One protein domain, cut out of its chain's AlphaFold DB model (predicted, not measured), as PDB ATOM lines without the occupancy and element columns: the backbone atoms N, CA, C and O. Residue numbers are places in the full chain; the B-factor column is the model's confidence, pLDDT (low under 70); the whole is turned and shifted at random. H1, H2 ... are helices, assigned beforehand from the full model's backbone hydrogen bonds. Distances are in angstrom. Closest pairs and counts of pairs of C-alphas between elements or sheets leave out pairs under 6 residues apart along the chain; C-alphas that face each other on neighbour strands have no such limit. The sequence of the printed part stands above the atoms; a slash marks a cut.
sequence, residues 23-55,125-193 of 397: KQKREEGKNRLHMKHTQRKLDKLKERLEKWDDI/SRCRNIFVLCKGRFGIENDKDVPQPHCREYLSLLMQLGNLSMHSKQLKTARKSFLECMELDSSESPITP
ATOM      1  N   LYS A  23     121.899 361.093  19.916       79.56
ATOM      2  CA  LYS A  23     121.932 362.566  19.924       79.56
ATOM      3  C   LYS A  23     120.669 363.163  19.281       79.56
ATOM      4  O   LYS A  23     119.996 363.974  19.909       79.56
ATOM      5  N   GLN A  24     120.276 362.621  18.131       79.62
ATOM      6  CA  GLN A  24     119.055 362.979  17.406       79.62
ATOM      7  C   GLN A  24     117.782 362.847  18.261       79.62
ATOM      8  O   GLN A  24     116.998 363.784  18.353       79.62
ATOM      9  N   LYS A  25     117.608 361.741  19.002       82.50
ATOM     10  CA  LYS A  25     116.443 361.559  19.893       82.50
ATOM     11  C   LYS A  25     116.380 362.598  21.016       82.50
ATOM     12  O   LYS A  25     115.296 362.927  21.498       82.50
ATOM     13  N   ARG A  26     117.530 363.100  21.477       82.81
ATOM     14  CA  ARG A  26     117.577 364.167  22.488       82.81
ATOM     15  C   ARG A  26     117.175 365.509  21.888       82.81
ATOM     16  O   ARG A  26     116.437 366.241  22.539       82.81
ATOM     17  N   GLU A  27     117.646 365.821  20.687       84.75
ATOM     18  CA  GLU A  27     117.286 367.042  19.956       84.75
ATOM     19  C   GLU A  27     115.792 367.055  19.614       84.75
ATOM     20  O   GLU A  27     115.092 367.994  19.981       84.75
ATOM     21  N   GLU A  28     115.251 365.953  19.091       84.56
ATOM     22  CA  GLU A  28     113.804 365.769  18.900       84.56
ATOM     23  C   GLU A  28     113.024 365.938  20.216       84.56
ATOM     24  O   GLU A  28     111.961 366.564  20.264       84.56
ATOM     25  N   GLY A  29     113.564 365.406  21.318       87.56
ATOM     26  CA  GLY A  29     113.000 365.565  22.655       87.56
ATOM     27  C   GLY A  29     112.957 367.023  23.119       87.56
ATOM     28  O   GLY A  29     111.929 367.455  23.651       87.56
ATOM     29  N   LYS A  30     114.038 367.782  22.894       88.94
ATOM     30  CA  LYS A  30     114.122 369.223  23.179       88.94
ATOM     31  C   LYS A  30     113.135 370.010  22.325       88.94
ATOM     32  O   LYS A  30     112.358 370.773  22.889       88.94
ATOM     33  N   ASN A  31     113.082 369.752  21.019       87.81
ATOM     34  CA  ASN A  31     112.163 370.424  20.095       87.81
ATOM     35  C   ASN A  31     110.708 370.186  20.501       87.81
ATOM     36  O   ASN A  31     109.925 371.124  20.617       87.81
ATOM     37  N   ARG A  32     110.352 368.947  20.857       89.88
ATOM     38  CA  ARG A  32     109.008 368.620  21.347       89.88
ATOM     39  C   ARG A  32     108.664 369.324  22.663       89.88
ATOM     40  O   ARG A  32     107.511 369.707  22.868       89.88
ATOM     41  N   LEU A  33     109.620 369.446  23.585       92.56
ATOM     42  CA  LEU A  33     109.417 370.196  24.828       92.56
ATOM     43  C   LEU A  33     109.250 371.690  24.547       92.56
ATOM     44  O   LEU A  33     108.346 372.297  25.117       92.56
ATOM     45  N   HIS A  34     110.059 372.243  23.641       92.81
ATOM     46  CA  HIS A  34     109.972 373.634  23.218       92.81
ATOM     47  C   HIS A  34     108.601 373.921  22.597       92.81
ATOM     48  O   HIS A  34     107.883 374.768  23.112       92.81
ATOM     49  N   MET A  35     108.155 373.118  21.626       92.50
ATOM     50  CA  MET A  35     106.816 373.230  21.036       92.50
ATOM     51  C   MET A  35     105.703 373.221  22.089       92.50
ATOM     52  O   MET A  35     104.810 374.060  22.056       92.50
ATOM     53  N   LYS A  36     105.749 372.295  23.060       94.31
ATOM     54  CA  LYS A  36     104.744 372.238  24.137       94.31
ATOM     55  C   LYS A  36     104.779 373.471  25.033       94.31
ATOM     56  O   LYS A  36     103.737 373.900  25.521       94.31
ATOM     57  N   HIS A  37     105.966 373.998  25.309       94.75
ATOM     58  CA  HIS A  37     106.128 375.200  26.114       94.75
ATOM     59  C   HIS A  37     105.598 376.435  25.376       94.75
ATOM     60  O   HIS A  37     104.808 377.180  25.955       94.75
ATOM     61  N   THR A  38     105.952 376.592  24.100       93.94
ATOM     62  CA  THR A  38     105.451 377.655  23.221       93.94
ATOM     63  C   THR A  38     103.935 377.575  23.089       93.94
ATOM     64  O   THR A  38     103.269 378.563  23.365       93.94
ATOM     65  N   GLN A  39     103.365 376.391  22.832       95.06
ATOM     66  CA  GLN A  39     101.911 376.195  22.785       95.06
ATOM     67  C   GLN A  39     101.227 376.639  24.085       95.06
ATOM     68  O   GLN A  39     100.252 377.373  24.043       95.06
ATOM     69  N   ARG A  40     101.756 376.258  25.256       95.25
ATOM     70  CA  ARG A  40     101.177 376.669  26.550       95.25
ATOM     71  C   ARG A  40     101.249 378.175  26.783       95.25
ATOM     72  O   ARG A  40     100.355 378.722  27.420       95.25
ATOM     73  N   LYS A  41     102.329 378.832  26.352       95.12
ATOM     74  CA  LYS A  41     102.436 380.297  26.406       95.12
ATOM     75  C   LYS A  41     101.389 380.940  25.500       95.12
ATOM     76  O   LYS A  41     100.696 381.853  25.931       95.12
ATOM     77  N   LEU A  42     101.243 380.396  24.297       94.12
ATOM     78  CA  LEU A  42     100.289 380.839  23.293       94.12
ATOM     79  C   LEU A  42      98.849 380.700  23.797       94.12
ATOM     80  O   LEU A  42      98.110 381.672  23.757       94.12
ATOM     81  N   ASP A  43      98.484 379.555  24.377       95.25
ATOM     82  CA  ASP A  43      97.154 379.321  24.953       95.25
ATOM     83  C   ASP A  43      96.848 380.314  26.089       95.25
ATOM     84  O   ASP A  43      95.765 380.892  26.136       95.25
ATOM     85  N   LYS A  44      97.822 380.588  26.970       94.81
ATOM     86  CA  LYS A  44      97.666 381.582  28.048       94.81
ATOM     87  C   LYS A  44      97.462 382.998  27.514       94.81
ATOM     88  O   LYS A  44      96.595 383.714  28.009       94.81
ATOM     89  N   LEU A  45      98.262 383.414  26.530       93.94
ATOM     90  CA  LEU A  45      98.102 384.730  25.908       93.94
ATOM     91  C   LEU A  45      96.795 384.818  25.126       93.94
ATOM     92  O   LEU A  45      96.135 385.849  25.177       93.94
ATOM     93  N   LYS A  46      96.379 383.733  24.471       94.25
ATOM     94  CA  LYS A  46      95.098 383.655  23.777       94.25
ATOM     95  C   LYS A  46      93.934 383.878  24.733       94.25
ATOM     96  O   LYS A  46      93.109 384.749  24.485       94.25
ATOM     97  N   GLU A  47      93.903 383.162  25.856       93.88
ATOM     98  CA  GLU A  47      92.866 383.339  26.880       93.88
ATOM     99  C   GLU A  47      92.838 384.772  27.438       93.88
ATOM    100  O   GLU A  47      91.758 385.324  27.666       93.88
ATOM    101  N   ARG A  48      94.014 385.388  27.625       92.56
ATOM    102  CA  ARG A  48      94.160 386.783  28.076       92.56
ATOM    103  C   ARG A  48      93.618 387.775  27.041       92.56
ATOM    104  O   ARG A  48      92.846 388.656  27.398       92.56
ATOM    105  N   LEU A  49      93.958 387.600  25.762       92.44
ATOM    106  CA  LEU A  49      93.515 388.455  24.651       92.44
ATOM    107  C   LEU A  49      92.026 388.270  24.301       92.44
ATOM    108  O   LEU A  49      91.373 389.212  23.854       92.44
ATOM    109  N   GLU A  50      91.450 387.088  24.525       93.38
ATOM    110  CA  GLU A  50      90.008 386.851  24.355       93.38
ATOM    111  C   GLU A  50      89.160 387.537  25.439       93.38
ATOM    112  O   GLU A  50      88.000 387.874  25.190       93.38
ATOM    113  N   LYS A  51      89.726 387.740  26.637       92.44
ATOM    114  CA  LYS A  51      89.046 388.310  27.814       92.44
ATOM    115  C   LYS A  51      89.767 389.550  28.343       92.44
ATOM    116  O   LYS A  51      89.909 389.718  29.553       92.44
ATOM    117  N   TRP A  52      90.207 390.414  27.438       92.12
ATOM    118  CA  TRP A  52      91.062 391.546  27.766       92.12
ATOM    119  C   TRP A  52      90.324 392.612  28.586       92.12
ATOM    120  O   TRP A  52      89.283 393.103  28.151       92.12
ATOM    121  N   ASP A  53      90.861 392.993  29.751       91.19
ATOM    122  CA  ASP A  53      90.356 394.079  30.611       91.19
ATOM    123  C   ASP A  53      91.502 395.052  30.932       91.19
ATOM    124  O   ASP A  53      92.392 394.732  31.719       91.19
ATOM    125  N   ASP A  54      91.462 396.262  30.365       86.75
ATOM    126  CA  ASP A  54      92.535 397.262  30.490       86.75
ATOM    127  C   ASP A  54      92.872 397.614  31.950       86.75
ATOM    128  O   ASP A  54      94.011 397.953  32.275       86.75
ATOM    129  N   ILE A  55      91.891 397.525  32.856       85.69
ATOM    130  CA  ILE A  55      92.092 397.835  34.277       85.69
ATOM    131  C   ILE A  55      92.885 396.724  34.963       85.69
ATOM    132  O   ILE A  55      93.790 397.002  35.751       85.69
ATOM    133  N   SER A 125      81.421 393.119  31.658       87.50
ATOM    134  CA  SER A 125      81.049 394.286  30.840       87.50
ATOM    135  C   SER A 125      82.232 395.072  30.268       87.50
ATOM    136  O   SER A 125      82.045 395.816  29.310       87.50
ATOM    137  N   ARG A 126      83.431 394.933  30.850       88.00
ATOM    138  CA  ARG A 126      84.661 395.581  30.371       88.00
ATOM    139  C   ARG A 126      85.491 394.675  29.470       88.00
ATOM    140  O   ARG A 126      86.199 395.183  28.608       88.00
ATOM    141  N   CYS A 127      85.420 393.361  29.684       88.69
ATOM    142  CA  CYS A 127      86.177 392.393  28.907       88.69
ATOM    143  C   CYS A 127      85.836 392.505  27.417       88.69
ATOM    144  O   CYS A 127      84.676 392.386  27.019       88.69
ATOM    145  N   ARG A 128      86.871 392.674  26.598       91.50
ATOM    146  CA  ARG A 128      86.773 392.729  25.140       91.50
ATOM    147  C   ARG A 128      87.584 391.610  24.500       91.50
ATOM    148  O   ARG A 128      88.624 391.212  25.017       91.50
ATOM    149  N   ASN A 129      87.106 391.117  23.359       91.88
ATOM    150  CA  ASN A 129      87.832 390.132  22.569       91.88
ATOM    151  C   ASN A 129      88.717 390.844  21.538       91.88
ATOM    152  O   ASN A 129      88.228 391.348  20.523       91.88
ATOM    153  N   ILE A 130      90.021 390.868  21.801       91.94
ATOM    154  CA  ILE A 130      91.007 391.576  20.978       91.94
ATOM    155  C   ILE A 130      91.159 390.938  19.596       91.94
ATOM    156  O   ILE A 130      91.354 391.654  18.619       91.94
ATOM    157  N   PHE A 131      90.975 389.621  19.468       91.38
ATOM    158  CA  PHE A 131      91.049 388.943  18.168       91.38
ATOM    159  C   PHE A 131      89.986 389.424  17.184       91.38
ATOM    160  O   PHE A 131      90.222 389.426  15.981       91.38
ATOM    161  N   VAL A 132      88.818 389.832  17.683       90.62
ATOM    162  CA  VAL A 132      87.741 390.362  16.840       90.62
ATOM    163  C   VAL A 132      87.966 391.842  16.545       90.62
ATOM    164  O   VAL A 132      87.797 392.269  15.407       90.62
ATOM    165  N   LEU A 133      88.365 392.623  17.552       88.31
ATOM    166  CA  LEU A 133      88.525 394.074  17.419       88.31
ATOM    167  C   LEU A 133      89.746 394.467  16.580       88.31
ATOM    168  O   LEU A 133      89.672 395.386  15.765       88.31
ATOM    169  N   CYS A 134      90.861 393.765  16.764       87.88
ATOM    170  CA  CYS A 134      92.155 394.105  16.181       87.88
ATOM    171  C   CYS A 134      92.560 393.152  15.049       87.88
ATOM    172  O   CYS A 134      93.735 393.105  14.694       87.88
ATOM    173  N   LYS A 135      91.623 392.387  14.469       89.56
ATOM    174  CA  LYS A 135      91.926 391.494  13.340       89.56
ATOM    175  C   LYS A 135      92.614 392.272  12.209       89.56
ATOM    176  O   LYS A 135      92.127 393.330  11.815       89.56
ATOM    177  N   GLY A 136      93.739 391.756  11.717       87.88
ATOM    178  CA  GLY A 136      94.559 392.400  10.687       87.88
ATOM    179  C   GLY A 136      95.390 393.599  11.162       87.88
ATOM    180  O   GLY A 136      95.939 394.322  10.339       87.88
ATOM    181  N   ARG A 137      95.444 393.872  12.473       88.31
ATOM    182  CA  ARG A 137      96.127 395.045  13.051       88.31
ATOM    183  C   ARG A 137      97.077 394.697  14.195       88.31
ATOM    184  O   ARG A 137      97.584 395.599  14.853       88.31
ATOM    185  N   PHE A 138      97.355 393.412  14.441       89.25
ATOM    186  CA  PHE A 138      98.191 392.993  15.577       89.25
ATOM    187  C   PHE A 138      99.628 393.529  15.497       89.25
ATOM    188  O   PHE A 138     100.278 393.669  16.532       89.25
ATOM    189  N   GLY A 139     100.114 393.848  14.296       82.19
ATOM    190  CA  GLY A 139     101.445 394.409  14.092       82.19
ATOM    191  C   GLY A 139     101.566 395.920  14.335       82.19
ATOM    192  O   GLY A 139     102.664 396.404  14.612       82.19
ATOM    193  N   ILE A 140     100.466 396.678  14.285       84.69
ATOM    194  CA  ILE A 140     100.515 398.146  14.274       84.69
ATOM    195  C   ILE A 140     100.920 398.670  15.661       84.69
ATOM    196  O   ILE A 140     100.225 398.438  16.650       84.69
ATOM    197  N   GLU A 141     102.054 399.372  15.734       79.38
ATOM    198  CA  GLU A 141     102.610 399.940  16.977       79.38
ATOM    199  C   GLU A 141     101.851 401.175  17.467       79.38
ATOM    200  O   GLU A 141     101.650 401.358  18.665       79.38
ATOM    201  N   ASN A 142     101.420 402.024  16.534       78.69
ATOM    202  CA  ASN A 142     100.895 403.356  16.837       78.69
ATOM    203  C   ASN A 142      99.389 403.377  17.142       78.69
ATOM    204  O   ASN A 142      98.825 404.444  17.397       78.69
ATOM    205  N   ASP A 143      98.724 402.219  17.106       81.69
ATOM    206  CA  ASP A 143      97.292 402.111  17.372       81.69
ATOM    207  C   ASP A 143      97.047 401.907  18.876       81.69
ATOM    208  O   ASP A 143      97.393 400.876  19.450       81.69
ATOM    209  N   LYS A 144      96.422 402.902  19.521       78.88
ATOM    210  CA  LYS A 144      96.089 402.868  20.957       78.88
ATOM    211  C   LYS A 144      95.069 401.786  21.304       78.88
ATOM    212  O   LYS A 144      94.976 401.399  22.469       78.88
ATOM    213  N   ASP A 145      94.297 401.324  20.324       81.31
ATOM    214  CA  ASP A 145      93.286 400.293  20.532       81.31
ATOM    215  C   ASP A 145      93.880 398.879  20.500       81.31
ATOM    216  O   ASP A 145      93.226 397.936  20.958       81.31
ATOM    217  N   VAL A 146      95.113 398.724  20.003       84.94
ATOM    218  CA  VAL A 146      95.826 397.447  19.948       84.94
ATOM    219  C   VAL A 146      96.684 397.299  21.209       84.94
ATOM    220  O   VAL A 146      97.572 398.117  21.450       84.94
ATOM    221  N   PRO A 147      96.468 396.257  22.033       85.50
ATOM    222  CA  PRO A 147      97.225 396.064  23.264       85.50
ATOM    223  C   PRO A 147      98.648 395.558  22.982       85.50
ATOM    224  O   PRO A 147      98.967 394.375  23.128       85.50
ATOM    225  N   GLN A 148      99.533 396.472  22.590       87.00
ATOM    226  CA  GLN A 148     100.968 396.217  22.488       87.00
ATOM    227  C   GLN A 148     101.614 396.162  23.888       87.00
ATOM    228  O   GLN A 148     101.164 396.864  24.796       87.00
ATOM    229  N   PRO A 149     102.642 395.319  24.117       89.25
ATOM    230  CA  PRO A 149     103.328 394.441  23.156       89.25
ATOM    231  C   PRO A 149     102.687 393.046  22.992       89.25
ATOM    232  O   PRO A 149     103.198 392.219  22.240       89.25
ATOM    233  N   HIS A 150     101.583 392.754  23.687       90.62
ATOM    234  CA  HIS A 150     101.006 391.405  23.780       90.62
ATOM    235  C   HIS A 150     100.556 390.843  22.423       90.62
ATOM    236  O   HIS A 150     100.730 389.652  22.163       90.62
ATOM    237  N   CYS A 151     100.009 391.684  21.540       91.12
ATOM    238  CA  CYS A 151      99.642 391.280  20.179       91.12
ATOM    239  C   CYS A 151     100.859 390.841  19.350       91.12
ATOM    240  O   CYS A 151     100.803 389.809  18.679       91.12
ATOM    241  N   ARG A 152     101.976 391.569  19.437       90.88
ATOM    242  CA  ARG A 152     103.233 391.199  18.771       90.88
ATOM    243  C   ARG A 152     103.879 389.963  19.367       90.88
ATOM    244  O   ARG A 152     104.339 389.104  18.621       90.88
ATOM    245  N   GLU A 153     103.866 389.832  20.691       92.44
ATOM    246  CA  GLU A 153     104.335 388.615  21.353       92.44
ATOM    247  C   GLU A 153     103.524 387.397  20.883       92.44
ATOM    248  O   GLU A 153     104.092 386.347  20.587       92.44
ATOM    249  N   TYR A 154     102.206 387.547  20.731       94.56
ATOM    250  CA  TYR A 154     101.348 386.489  20.206       94.56
ATOM    251  C   TYR A 154     101.722 386.086  18.771       94.56
ATOM    252  O   TYR A 154     101.866 384.894  18.496       94.56
ATOM    253  N   LEU A 155     101.927 387.059  17.874       93.75
ATOM    254  CA  LEU A 155     102.386 386.804  16.502       93.75
ATOM    255  C   LEU A 155     103.760 386.115  16.476       93.75
ATOM    256  O   LEU A 155     103.938 385.122  15.772       93.75
ATOM    257  N   SER A 156     104.707 386.585  17.291       93.31
ATOM    258  CA  SER A 156     106.042 385.988  17.424       93.31
ATOM    259  C   SER A 156     105.968 384.530  17.896       93.31
ATOM    260  O   SER A 156     106.566 383.645  17.285       93.31
ATOM    261  N   LEU A 157     105.171 384.235  18.928       94.94
ATOM    262  CA  LEU A 157     104.997 382.868  19.426       94.94
ATOM    263  C   LEU A 157     104.288 381.956  18.419       94.94
ATOM    264  O   LEU A 157     104.626 380.772  18.339       94.94
ATOM    265  N   LEU A 158     103.323 382.473  17.651       95.50
ATOM    266  CA  LEU A 158     102.700 381.722  16.558       95.50
ATOM    267  C   LEU A 158     103.714 381.390  15.459       95.50
ATOM    268  O   LEU A 158     103.748 380.243  15.012       95.50
ATOM    269  N   MET A 159     104.562 382.346  15.068       94.75
ATOM    270  CA  MET A 159     105.637 382.115  14.099       94.75
ATOM    271  C   MET A 159     106.636 381.075  14.602       94.75
ATOM    272  O   MET A 159     106.908 380.101  13.902       94.75
ATOM    273  N   GLN A 160     107.100 381.202  15.847       94.00
ATOM    274  CA  GLN A 160     107.986 380.217  16.475       94.00
ATOM    275  C   GLN A 160     107.353 378.823  16.503       94.00
ATOM    276  O   GLN A 160     108.004 377.831  16.180       94.00
ATOM    277  N   LEU A 161     106.071 378.722  16.868       94.94
ATOM    278  CA  LEU A 161     105.354 377.450  16.851       94.94
ATOM    279  C   LEU A 161     105.254 376.878  15.431       94.94
ATOM    280  O   LEU A 161     105.405 375.666  15.262       94.94
ATOM    281  N   GLY A 162     105.012 377.733  14.437       94.81
ATOM    282  CA  GLY A 162     104.986 377.382  13.021       94.81
ATOM    283  C   GLY A 162     106.313 376.788  12.554       94.81
ATOM    284  O   GLY A 162     106.330 375.646  12.094       94.81
ATOM    285  N   ASN A 163     107.419 377.499  12.775       92.81
ATOM    286  CA  ASN A 163     108.768 377.077  12.384       92.81
ATOM    287  C   ASN A 163     109.183 375.779  13.101       92.81
ATOM    288  O   ASN A 163     109.586 374.806  12.466       92.81
ATOM    289  N   LEU A 164     108.968 375.680  14.420       93.50
ATOM    290  CA  LEU A 164     109.230 374.445  15.177       93.50
ATOM    291  C   LEU A 164     108.376 373.262  14.679       93.50
ATOM    292  O   LEU A 164     108.822 372.107  14.665       93.50
ATOM    293  N   SER A 165     107.133 373.527  14.275       93.94
ATOM    294  CA  SER A 165     106.246 372.511  13.704       93.94
ATOM    295  C   SER A 165     106.699 372.081  12.307       93.94
ATOM    296  O   SER A 165     106.604 370.896  11.991       93.94
ATOM    297  N   MET A 166     107.228 373.001  11.496       91.56
ATOM    298  CA  MET A 166     107.806 372.712  10.181       91.56
ATOM    299  C   MET A 166     109.047 371.818  10.317       91.56
ATOM    300  O   MET A 166     109.046 370.706   9.792       91.56
ATOM    301  N   HIS A 167     110.019 372.193  11.162       88.94
ATOM    302  CA  HIS A 167     111.212 371.371  11.427       88.94
ATOM    303  C   HIS A 167     110.887 369.979  11.989       88.94
ATOM    304  O   HIS A 167     111.603 369.009  11.745       88.94
ATOM    305  N   SER A 168     109.790 369.844  12.741       90.00
ATOM    306  CA  SER A 168     109.315 368.547  13.247       90.00
ATOM    307  C   SER A 168     108.409 367.784  12.267       90.00
ATOM    308  O   SER A 168     107.823 366.766  12.647       90.00
ATOM    309  N   LYS A 169     108.287 368.254  11.016       90.38
ATOM    310  CA  LYS A 169     107.443 367.699   9.942       90.38
ATOM    311  C   LYS A 169     105.951 367.615  10.298       90.38
ATOM    312  O   LYS A 169     105.190 366.846   9.711       90.38
ATOM    313  N   GLN A 170     105.489 368.432  11.244       92.94
ATOM    314  CA  GLN A 170     104.082 368.565  11.629       92.94
ATOM    315  C   GLN A 170     103.384 369.638  10.783       92.94
ATOM    316  O   GLN A 170     102.877 370.641  11.293       92.94
ATOM    317  N   LEU A 171     103.308 369.395   9.472       93.44
ATOM    318  CA  LEU A 171     102.865 370.383   8.477       93.44
ATOM    319  C   LEU A 171     101.441 370.913   8.719       93.44
ATOM    320  O   LEU A 171     101.142 372.066   8.430       93.44
ATOM    321  N   LYS A 172     100.543 370.102   9.297       94.31
ATOM    322  CA  LYS A 172      99.172 370.539   9.628       94.31
ATOM    323  C   LYS A 172      99.152 371.606  10.723       94.31
ATOM    324  O   LYS A 172      98.381 372.557  10.622       94.31
ATOM    325  N   THR A 173      99.980 371.433  11.754       94.19
ATOM    326  CA  THR A 173     100.099 372.389  12.862       94.19
ATOM    327  C   THR A 173     100.760 373.665  12.368       94.19
ATOM    328  O   THR A 173     100.192 374.735  12.551       94.19
ATOM    329  N   ALA A 174     101.874 373.533  11.639       95.12
ATOM    330  CA  ALA A 174     102.585 374.663  11.045       95.12
ATOM    331  C   ALA A 174     101.666 375.506  10.150       95.12
ATOM    332  O   ALA A 174     101.527 376.709  10.355       95.12
ATOM    333  N   ARG A 175     100.926 374.858   9.239       95.81
ATOM    334  CA  ARG A 175      99.945 375.525   8.374       95.81
ATOM    335  C   ARG A 175      98.896 376.300   9.169       95.81
ATOM    336  O   ARG A 175      98.543 377.406   8.777       95.81
ATOM    337  N   LYS A 176      98.363 375.719  10.251       96.31
ATOM    338  CA  LYS A 176      97.366 376.397  11.092       96.31
ATOM    339  C   LYS A 176      97.966 377.649  11.736       96.31
ATOM    340  O   LYS A 176      97.327 378.692  11.689       96.31
ATOM    341  N   SER A 177      99.175 377.542  12.284       95.88
ATOM    342  CA  SER A 177      99.876 378.663  12.913       95.88
ATOM    343  C   SER A 177     100.164 379.794  11.924       95.88
ATOM    344  O   SER A 177      99.832 380.935  12.218       95.88
ATOM    345  N   PHE A 178     100.685 379.491  10.731       95.44
ATOM    346  CA  PHE A 178     100.973 380.520   9.724       95.44
ATOM    347  C   PHE A 178      99.711 381.181   9.164       95.44
ATOM    348  O   PHE A 178      99.697 382.393   8.972       95.44
ATOM    349  N   LEU A 179      98.631 380.422   8.943       94.81
ATOM    350  CA  LEU A 179      97.349 381.009   8.538       94.81
ATOM    351  C   LEU A 179      96.777 381.923   9.629       94.81
ATOM    352  O   LEU A 179      96.264 382.988   9.308       94.81
ATOM    353  N   GLU A 180      96.896 381.538  10.903       94.69
ATOM    354  CA  GLU A 180      96.470 382.380  12.025       94.69
ATOM    355  C   GLU A 180      97.317 383.661  12.110       94.69
ATOM    356  O   GLU A 180      96.743 384.734  12.274       94.69
ATOM    357  N   CYS A 181      98.638 383.588  11.895       94.00
ATOM    358  CA  CYS A 181      99.478 384.784  11.747       94.00
ATOM    359  C   CYS A 181      98.972 385.683  10.619       94.00
ATOM    360  O   CYS A 181      98.694 386.849  10.862       94.00
ATOM    361  N   MET A 182      98.788 385.141   9.411       91.75
ATOM    362  CA  MET A 182      98.335 385.911   8.247       91.75
ATOM    363  C   MET A 182      96.953 386.554   8.426       91.75
ATOM    364  O   MET A 182      96.649 387.543   7.773       91.75
ATOM    365  N   GLU A 183      96.075 385.974   9.247       92.06
ATOM    366  CA  GLU A 183      94.759 386.554   9.528       92.06
ATOM    367  C   GLU A 183      94.795 387.693  10.555       92.06
ATOM    368  O   GLU A 183      93.878 388.520  10.586       92.06
ATOM    369  N   LEU A 184      95.797 387.695  11.434       91.88
ATOM    370  CA  LEU A 184      95.938 388.661  12.523       91.88
ATOM    371  C   LEU A 184      96.896 389.800  12.175       91.88
ATOM    372  O   LEU A 184      96.703 390.922  12.650       91.88
ATOM    373  N   ASP A 185      97.900 389.505  11.358       88.88
ATOM    374  CA  ASP A 185      98.865 390.456  10.824       88.88
ATOM    375  C   ASP A 185      98.253 391.324   9.711       88.88
ATOM    376  O   ASP A 185      97.204 391.002   9.147       88.88
ATOM    377  N   SER A 186      98.894 392.453   9.417       83.62
ATOM    378  CA  SER A 186      98.454 393.381   8.373       83.62
ATOM    379  C   SER A 186      98.649 392.778   6.983       83.62
ATOM    380  O   SER A 186      99.702 392.220   6.682       83.62
ATOM    381  N   SER A 187      97.650 392.920   6.107       78.62
ATOM    382  CA  SER A 187      97.770 392.510   4.698       78.62
ATOM    383  C   SER A 187      98.657 393.454   3.880       78.62
ATOM    384  O   SER A 187      99.252 393.025   2.898       78.62
ATOM    385  N   GLU A 188      98.701 394.740   4.244       77.38
ATOM    386  CA  GLU A 188      99.428 395.776   3.492       77.38
ATOM    387  C   GLU A 188     100.894 395.873   3.928       77.38
ATOM    388  O   GLU A 188     101.782 396.069   3.105       77.38
ATOM    389  N   SER A 189     101.141 395.707   5.225       78.75
ATOM    390  CA  SER A 189     102.450 395.862   5.863       78.75
ATOM    391  C   SER A 189     102.674 394.754   6.899       78.75
ATOM    392  O   SER A 189     102.653 395.016   8.106       78.75
ATOM    393  N   PRO A 190     102.804 393.490   6.451       82.81
ATOM    394  CA  PRO A 190     102.981 392.365   7.357       82.81
ATOM    395  C   PRO A 190     104.308 392.487   8.100       82.81
ATOM    396  O   PRO A 190     105.340 392.777   7.502       82.81
ATOM    397  N   ILE A 191     104.276 392.229   9.403       85.12
ATOM    398  CA  ILE A 191     105.483 392.195  10.240       85.12
ATOM    399  C   ILE A 191     106.105 390.804  10.226       85.12
ATOM    400  O   ILE A 191     107.307 390.634  10.398       85.12
ATOM    401  N   THR A 192     105.277 389.778  10.051       86.75
ATOM    402  CA  THR A 192     105.722 388.392  10.084       86.75
ATOM    403  C   THR A 192     105.970 387.847   8.677       86.75
ATOM    404  O   THR A 192     105.146 388.046   7.779       86.75
ATOM    405  N   PRO A 193     107.017 387.023   8.469       88.62
ATOM    406  CA  PRO A 193     107.241 386.331   7.199       88.62
ATOM    407  C   PRO A 193     106.304 385.116   7.014       88.62
ATOM    408  O   PRO A 193     106.609 384.186   6.267       88.62
TER     409      PRO A 193
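AT A GLANCE: This is residues 23 to 55 and 125 to 193 of the 397 residues of an uncharacterized protein of Pseudo-nitzschia multistriata (UniProt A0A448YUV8). Picture three helices side by side, running alternately one way and back: the long H1, then H3 in the middle, then H4, with H3 and H4 forming a helical hairpin and H1 covering another side of H3. At the end of this group where H1 and H4 finish and H3 starts, you find the little helix H2 and a long link, residues 134 to 149, while residues 185 to 193 fold back after H4. The printed part has 102 residues with four named helices, in the order H1, H2, H3, H4, and no named strand; the class is all helix. It is only just compact, close to loose, with a radius of gyration of the C-alphas of 14.9 A, and it is elongated, spanning 50 by 30 by 20 A.

HOW THE PARTS SIT: Start with two helices, H1, residues 23 to 50, and H3, residues 150 to 167. They touch, and their closest C-alphas are those of Met 35 and Leu 161, 6.1 A apart. Their lines stand at a shallow tilt of 29 degrees, and they run opposite ways. With residues 49 to 50 alone, H1 also touches H2, residues 130 to 133; the closest C-alphas are those of Leu 49 and Ile 130, 5.4 A apart. H2 and H3 are apart. Go on to H4, residues 171 to 184, which touches H3 and makes a hairpin with it, opposite ways at a shallow tilt of 23 degrees. Their closest C-alphas are those of Gly 162 and Ala 174, 4.1 A apart. H2 and H4 are close but not clearly touching: the closest C-alphas, of Phe 131 and Leu 184, are 7.5 A apart. H1 and H4 are apart. In H1, H3 and H4 every backbone O i to N i+4 pair is within hydrogen-bond range; H2 is too short for such a pair, and its one O i to N i+3 pair is within range.

IN THESE COORDINATES: Find C-alpha 23 at (121.932, 362.566, 19.924); from there H1 runs 40.4 A to C-alpha 50 at (90.008, 386.851, 24.355). After the cut, H2 takes residues 130 to 133, 5.0 A long. Look next at C-alpha 150, where H3 begins, and follow it 25.7 A to C-alpha 167. H4 begins at C-alpha 171 and runs 20.0 A to C-alpha 184 at (95.938, 388.661, 12.523).

THE WHOLE: The two C-alphas farthest apart are those of Lys 23 and Ser 125, 52.9 A. Residues 56 to 124 are cut out, and C-alphas 55 and 125 stand 12.1 A apart across the cut, which falls in the link from H1 to H2. The link from H2 to H3 is long, with 16 residues; that from H3 to H4 is tight, with 3. The mean pLDDT of the printed part of this model is 89.9, and no printed residue is under 70.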